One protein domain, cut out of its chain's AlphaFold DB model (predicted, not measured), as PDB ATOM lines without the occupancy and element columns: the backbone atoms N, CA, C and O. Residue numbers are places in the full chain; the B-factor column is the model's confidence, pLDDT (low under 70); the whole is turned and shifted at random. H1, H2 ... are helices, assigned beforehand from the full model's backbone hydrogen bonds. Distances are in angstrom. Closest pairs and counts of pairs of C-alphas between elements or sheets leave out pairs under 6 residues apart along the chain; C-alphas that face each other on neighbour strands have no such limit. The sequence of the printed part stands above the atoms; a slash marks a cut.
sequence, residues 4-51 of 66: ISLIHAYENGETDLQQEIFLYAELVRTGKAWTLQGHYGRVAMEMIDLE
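Overview. This is residues 4 to 51 of the 66 residues of an uncharacterized protein of Candidatus Pelagibacter sp. TMED202 (UniProt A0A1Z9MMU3). Three short helices make a small, rounded body, with the longest helix, H2, in the middle: H1 packs on residues 19 to 23 of H2, and H3 crosses H2 nearly at a right angle. H1 and H3 keep apart, and the link from H2 folds back to the first residue of H3. The printed part has 48 residues with three named helices, in the order H1, H2, H3, and no named strand; the class is all helix. It is compact, with a radius of gyration of the C-alphas of 9.8 A and spans of 23 by 21 by 17 A.

Along the chain. Find C-alpha 4 at (-52.064, 6.184, 39.073); from there H1 runs through residues 4 to 11. Go on to C-alpha 17 at (-36.765, 7.796, 47.073), where H2 begins; it takes residues 17 to 29 and measures 18.1 A from first to last C-alpha. H3, residues 40 to 49, measures 14.2 A and ends at C-alpha 49, at (-29.503, -4.173, 40.415).

Arrangement. Look first at H1 and H2, which touch; their closest C-alphas, those of Leu 6 and Leu 23, are 6.8 A apart. Their lines stand at a steep tilt of 56 degrees, and they run opposite ways. Then compare Tyr 24 with Ala 44: these are the closest C-alphas of H2 and H3, which touch, at 5.9 A. The lines of H2 and H3 are about perpendicular, at 77 degrees. H1 and H3 are apart. In H1, H2 and H3 every O i to N i+4 pair is within hydrogen-bond range.

Size, cuts and confidence. The two C-alphas farthest apart, those of Ser 5 and Asp 49, are 25.9 A apart. The printed part has no cut. The link from H1 to H2, 5 residues, is tight, and the link from H2 to H3, 10 residues, is short. The mean pLDDT of the printed part is 97.0, and no printed residue is under 70.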
ATOM      1  N   ILE A   4     -52.004   5.127  40.092       93.69
ATOM      2  CA  ILE A   4     -52.064   6.184  39.073       93.69
ATOM      3  C   ILE A   4     -51.625   7.522  39.674       93.69
ATOM      4  O   ILE A   4     -50.820   8.226  39.072       93.69
ATOM      5  N   SER A   5     -52.102   7.860  40.877       95.25
ATOM      6  CA  SER A   5     -51.671   9.079  41.574       95.25
ATOM      7  C   SER A   5     -50.168   9.079  41.857       95.25
ATOM      8  O   SER A   5     -49.527  10.114  41.718       95.25
ATOM      9  N   LEU A   6     -49.599   7.923  42.215       95.19
ATOM     10  CA  LEU A   6     -48.167   7.793  42.481       95.19
ATOM     11  C   LEU A   6     -47.318   7.899  41.205       95.19
ATOM     12  O   LEU A   6     -46.260   8.518  41.229       95.19
ATOM     13  N   ILE A   7     -47.798   7.356  40.081       96.12
ATOM     14  CA  ILE A   7     -47.176   7.553  38.763       96.12
ATOM     15  C   ILE A   7     -47.171   9.038  38.394       96.12
ATOM     16  O   ILE A   7     -46.142   9.546  37.966       96.12
ATOM     17  N   HIS A   8     -48.289   9.737  38.598       96.94
ATOM     18  CA  HIS A   8     -48.380  11.162  38.292       96.94
ATOM     19  C   HIS A   8     -47.409  11.998  39.138       96.94
ATOM     20  O   HIS A   8     -46.691  12.832  38.596       96.94
ATOM     21  N   ALA A   9     -47.338  11.733  40.447       97.38
ATOM     22  CA  ALA A   9     -46.380  12.387  41.336       97.38
ATOM     23  C   ALA A   9     -44.928  12.137  40.887       97.38
ATOM     24  O   ALA A   9     -44.133  13.071  40.830       97.38
ATOM     25  N   TYR A  10     -44.595  10.900  40.501       96.88
ATOM     26  CA  TYR A  10     -43.266  10.558  39.988       96.88
ATOM     27  C   TYR A  10     -42.919  11.328  38.708       96.88
ATOM     28  O   TYR A  10     -41.847  11.918  38.604       96.88
ATOM     29  N   GLU A  11     -43.844  11.387  37.748       96.06
ATOM     30  CA  GLU A  11     -43.644  12.128  36.495       96.06
ATOM     31  C   GLU A  11     -43.490  13.641  36.713       96.06
ATOM     32  O   GLU A  11     -42.796  14.307  35.941       96.06
ATOM     33  N   ASN A  12     -44.093  14.176  37.776       97.19
ATOM     34  CA  ASN A  12     -43.972  15.580  38.163       97.19
ATOM     35  C   ASN A  12     -42.731  15.873  39.031       97.19
ATOM     36  O   ASN A  12     -42.481  17.037  39.343       97.19
ATOM     37  N   GLY A  13     -41.951  14.857  39.422       96.31
ATOM     38  CA  GLY A  13     -40.804  15.016  40.324       96.31
ATOM     39  C   GLY A  13     -41.199  15.311  41.776       96.31
ATOM     40  O   GLY A  13     -40.458  15.975  42.496       96.31
ATOM     41  N   GLU A  14     -42.378  14.854  42.194       97.62
ATOM     42  CA  GLU A  14     -42.954  15.073  43.529       97.62
ATOM     43  C   GLU A  14     -42.741  13.877  44.472       97.62
ATOM     44  O   GLU A  14     -43.252  13.882  45.592       97.62
ATOM     45  N   THR A  15     -42.023  12.842  44.024       96.31
ATOM     46  CA  THR A  15     -41.729  11.652  44.826       96.31
ATOM     47  C   THR A  15     -40.378  11.721  45.520       96.31
ATOM     48  O   THR A  15     -39.392  12.160  44.934       96.31
ATOM     49  N   ASP A  16     -40.320  11.217  46.751       95.38
ATOM     50  CA  ASP A  16     -39.063  10.865  47.412       95.38
ATOM     51  C   ASP A  16     -38.583   9.451  47.015       95.38
ATOM     52  O   ASP A  16     -39.306   8.664  46.394       95.38
ATOM     53  N   LEU A  17     -37.354   9.098  47.402       94.56
ATOM     54  CA  LEU A  17     -36.765   7.796  47.073       94.56
ATOM     55  C   LEU A  17     -37.571   6.618  47.647       94.56
ATOM     56  O   LEU A  17     -37.658   5.566  47.013       94.56
ATOM     57  N   GLN A  18     -38.175   6.758  48.829       95.12
ATOM     58  CA  GLN A  18     -38.980   5.680  49.407       95.12
ATOM     59  C   GLN A  18     -40.227   5.440  48.553       95.12
ATOM     60  O   GLN A  18     -40.543   4.299  48.210       95.12
ATOM     61  N   GLN A  19     -40.908   6.514  48.163       96.00
ATOM     62  CA  GLN A  19     -42.075   6.486  47.289       96.00
ATOM     63  C   GLN A  19     -41.741   5.896  45.918       96.00
ATOM     64  O   GLN A  19     -42.516   5.084  45.411       96.00
ATOM     65  N   GLU A  20     -40.578   6.224  45.352       96.94
ATOM     66  CA  GLU A  20     -40.094   5.618  44.110       96.94
ATOM     67  C   GLU A  20     -39.850   4.114  44.259       96.94
ATOM     68  O   GLU A  20     -40.305   3.333  43.423       96.94
ATOM     69  N   ILE A  21     -39.210   3.670  45.344       97.50
ATOM     70  CA  ILE A  21     -38.992   2.240  45.611       97.50
ATOM     71  C   ILE A  21     -40.333   1.496  45.684       97.50
ATOM     72  O   ILE A  21     -40.492   0.442  45.060       97.50
ATOM     73  N   PHE A  22     -41.324   2.048  46.391       97.06
ATOM     74  CA  PHE A  22     -42.657   1.445  46.473       97.06
ATOM     75  C   PHE A  22     -43.387   1.445  45.126       97.06
ATOM     76  O   PHE A  22     -44.017   0.442  44.778       97.06
ATOM     77  N   LEU A  23     -43.279   2.529  44.351       97.81
ATOM     78  CA  LEU A  23     -43.822   2.604  42.998       97.81
ATOM     79  C   LEU A  23     -43.236   1.493  42.125       97.81
ATOM     80  O   LEU A  23     -43.976   0.699  41.545       97.81
ATOM     81  N   TYR A  24     -41.910   1.403  42.049       98.25
ATOM     82  CA  TYR A  24     -41.234   0.457  41.170       98.25
ATOM     83  C   TYR A  24     -41.402  -0.997  41.618       98.25
ATOM     84  O   TYR A  24     -41.550  -1.871  40.762       98.25
ATOM     85  N   ALA A  25     -41.494  -1.266  42.923       98.31
ATOM     86  CA  ALA A  25     -41.877  -2.582  43.433       98.31
ATOM     87  C   ALA A  25     -43.244  -3.019  42.880       98.31
ATOM     88  O   ALA A  25     -43.378  -4.114  42.329       98.31
ATOM     89  N   GLU A  26     -44.246  -2.140  42.944       98.12
ATOM     90  CA  GLU A  26     -45.595  -2.420  42.448       98.12
ATOM     91  C   GLU A  26     -45.645  -2.551  40.917       98.12
ATOM     92  O   GLU A  26     -46.314  -3.441  40.372       98.12
ATOM     93  N   LEU A  27     -44.899  -1.710  40.196       98.25
ATOM     94  CA  LEU A  27     -44.795  -1.791  38.740       98.25
ATOM     95  C   LEU A  27     -44.133  -3.097  38.281       98.25
ATOM     96  O   LEU A  27     -44.583  -3.680  37.294       98.25
ATOM     97  N   VAL A  28     -43.107  -3.583  38.984       98.50
ATOM     98  CA  VAL A  28     -42.478  -4.883  38.698       98.50
ATOM     99  C   VAL A  28     -43.433  -6.023  39.039       98.50
ATOM    100  O   VAL A  28     -43.661  -6.895  38.200       98.50
ATOM    101  N   ARG A  29     -44.070  -5.981  40.217       98.38
ATOM    102  CA  ARG A  29     -45.016  -7.009  40.681       98.38
ATOM    103  C   ARG A  29     -46.190  -7.213  39.721       98.38
ATOM    104  O   ARG A  29     -46.658  -8.333  39.535       98.38
ATOM    105  N   THR A  30     -46.671  -6.132  39.112       97.19
ATOM    106  CA  THR A  30     -47.784  -6.153  38.145       97.19
ATOM    107  C   THR A  30     -47.333  -6.306  36.689       97.19
ATOM    108  O   THR A  30     -48.176  -6.373  35.795       97.19
ATOM    109  N   GLY A  31     -46.022  -6.334  36.428       97.44
ATOM    110  CA  GLY A  31     -45.434  -6.364  35.086       97.44
ATOM    111  C   GLY A  31     -45.518  -5.042  34.312       97.44
ATOM    112  O   GLY A  31     -45.012  -4.954  33.194       97.44
ATOM    113  N   LYS A  32     -46.118  -3.995  34.894       97.62
ATOM    114  CA  LYS A  32     -46.316  -2.686  34.255       97.62
ATOM    115  C   LYS A  32     -45.006  -1.976  33.925       97.62
ATOM    116  O   LYS A  32     -44.951  -1.294  32.904       97.62
ATOM    117  N   ALA A  33     -43.953  -2.182  34.719       97.75
ATOM    118  CA  ALA A  33     -42.617  -1.633  34.458       97.75
ATOM    119  C   ALA A  33     -42.084  -1.995  33.056       97.75
ATOM    120  O   ALA A  33     -41.324  -1.234  32.465       97.75
ATOM    121  N   TRP A  34     -42.515  -3.140  32.515       97.56
ATOM    122  CA  TRP A  34     -42.062  -3.678  31.230       97.56
ATOM    123  C   TRP A  34     -42.980  -3.321  30.058       97.56
ATOM    124  O   TRP A  34     -42.625  -3.548  28.904       97.56
ATOM    125  N   THR A  35     -44.164  -2.778  30.345       96.81
ATOM    126  CA  THR A  35     -45.148  -2.368  29.333       96.81
ATOM    127  C   THR A  35     -45.260  -0.853  29.202       96.81
ATOM    128  O   THR A  35     -45.650  -0.358  28.147       96.81
ATOM    129  N   LEU A  36     -44.947  -0.112  30.271       94.88
ATOM    130  CA  LEU A  36     -44.893   1.346  30.243       94.88
ATOM    131  C   LEU A  36     -43.679   1.806  29.427       94.88
ATOM    132  O   LEU A  36     -42.581   1.259  29.538       94.88
ATOM    133  N   GLN A  37     -43.893   2.805  28.576       92.81
ATOM    134  CA  GLN A  37     -42.869   3.334  27.676       92.81
ATOM    135  C   GLN A  37     -41.915   4.296  28.401       92.81
ATOM    136  O   GLN A  37     -42.142   4.702  29.534       92.81
ATOM    137  N   GLY A  38     -40.832   4.695  27.733       93.12
ATOM    138  CA  GLY A  38     -39.899   5.688  28.266       93.12
ATOM    139  C   GLY A  38     -38.811   5.075  29.146       93.12
ATOM    140  O   GLY A  38     -37.959   4.330  28.655       93.12
ATOM    141  N   HIS A  39     -38.766   5.471  30.419       95.94
ATOM    142  CA  HIS A  39     -37.665   5.154  31.334       95.94
ATOM    143  C   HIS A  39     -38.019   4.111  32.403       95.94
ATOM    144  O   HIS A  39     -37.093   3.521  32.956       95.94
ATOM    145  N   TYR A  40     -39.303   3.789  32.609       98.06
ATOM    146  CA  TYR A  40     -39.756   2.862  33.656       98.06
ATOM    147  C   TYR A  40     -39.008   1.525  33.665       98.06
ATOM    148  O   TYR A  40     -38.534   1.096  34.709       98.06
ATOM    149  N   GLY A  41     -38.832   0.883  32.506       98.25
ATOM    150  CA  GLY A  41     -38.112  -0.393  32.445       98.25
ATOM    151  C   GLY A  41     -36.635  -0.281  32.842       98.25
ATOM    152  O   GLY A  41     -36.106  -1.176  33.493       98.25
ATOM    153  N   ARG A  42     -35.960   0.824  32.490       98.38
ATOM    154  CA  ARG A  42     -34.547   1.033  32.858       98.38
ATOM    155  C   ARG A  42     -34.397   1.317  34.349       98.38
ATOM    156  O   ARG A  42     -33.532   0.723  34.975       98.38
ATOM    157  N   VAL A  43     -35.271   2.151  34.907       98.19
ATOM    158  CA  VAL A  43     -35.255   2.459  36.343       98.19
ATOM    159  C   VAL A  43     -35.636   1.231  37.171       98.19
ATOM    160  O   VAL A  43     -34.996   0.952  38.177       98.19
ATOM    161  N   ALA A  44     -36.606   0.426  36.725       98.56
ATOM    162  CA  ALA A  44     -36.927  -0.839  37.381       98.56
ATOM    163  C   ALA A  44     -35.722  -1.794  37.417       98.56
ATOM    164  O   ALA A  44     -35.473  -2.414  38.447       98.56
ATOM    165  N   MET A  45     -34.962  -1.893  36.317       98.50
ATOM    166  CA  MET A  45     -33.721  -2.678  36.284       98.50
ATOM    167  C   MET A  45     -32.675  -2.127  37.252       98.50
ATOM    168  O   MET A  45     -32.111  -2.894  38.018       98.50
ATOM    169  N   GLU A  46     -32.470  -0.812  37.277       98.25
ATOM    170  CA  GLU A  46     -31.528  -0.171  38.198       98.25
ATOM    171  C   GLU A  46     -31.904  -0.413  39.670       98.25
ATOM    172  O   GLU A  46     -31.054  -0.784  40.475       98.25
ATOM    173  N   MET A  47     -33.188  -0.308  40.020       98.19
ATOM    174  CA  MET A  47     -33.688  -0.600  41.370       98.19
ATOM    175  C   MET A  47     -33.504  -2.073  41.765       98.19
ATOM    176  O   MET A  47     -33.294  -2.371  42.945       98.19
ATOM    177  N   ILE A  48     -33.585  -2.995  40.799       98.50
ATOM    178  CA  ILE A  48     -33.295  -4.421  41.007       98.50
ATOM    179  C   ILE A  48     -31.794  -4.642  41.212       98.50
ATOM    180  O   ILE A  48     -31.403  -5.357  42.133       98.50
ATOM    181  N   ASP A  49     -30.959  -4.025  40.377       98.38
ATOM    182  CA  ASP A  49     -29.503  -4.173  40.415       98.38
ATOM    183  C   ASP A  49     -28.896  -3.571  41.694       98.38
ATOM    184  O   ASP A  49     -27.921  -4.099  42.226       98.38
ATOM    185  N   LEU A  50     -29.501  -2.502  42.221       97.31
ATOM    186  CA  LEU A  50     -29.140  -1.870  43.496       97.31
ATOM    187  C   LEU A  50     -29.766  -2.550  44.726       97.31
ATOM    188  O   LEU A  50     -29.588  -2.067  45.847       97.31
ATOM    189  N   GLU A  51     -30.501  -3.647  44.531       97.56
ATOM    190  CA  GLU A  51     -31.171  -4.410  45.589       97.56
ATOM    191  C   GLU A  51     -32.151  -3.574  46.432       97.56
ATOM    192  O   GLU A  51     -32.390  -3.866  47.604       97.56
TER     193      GLU A  51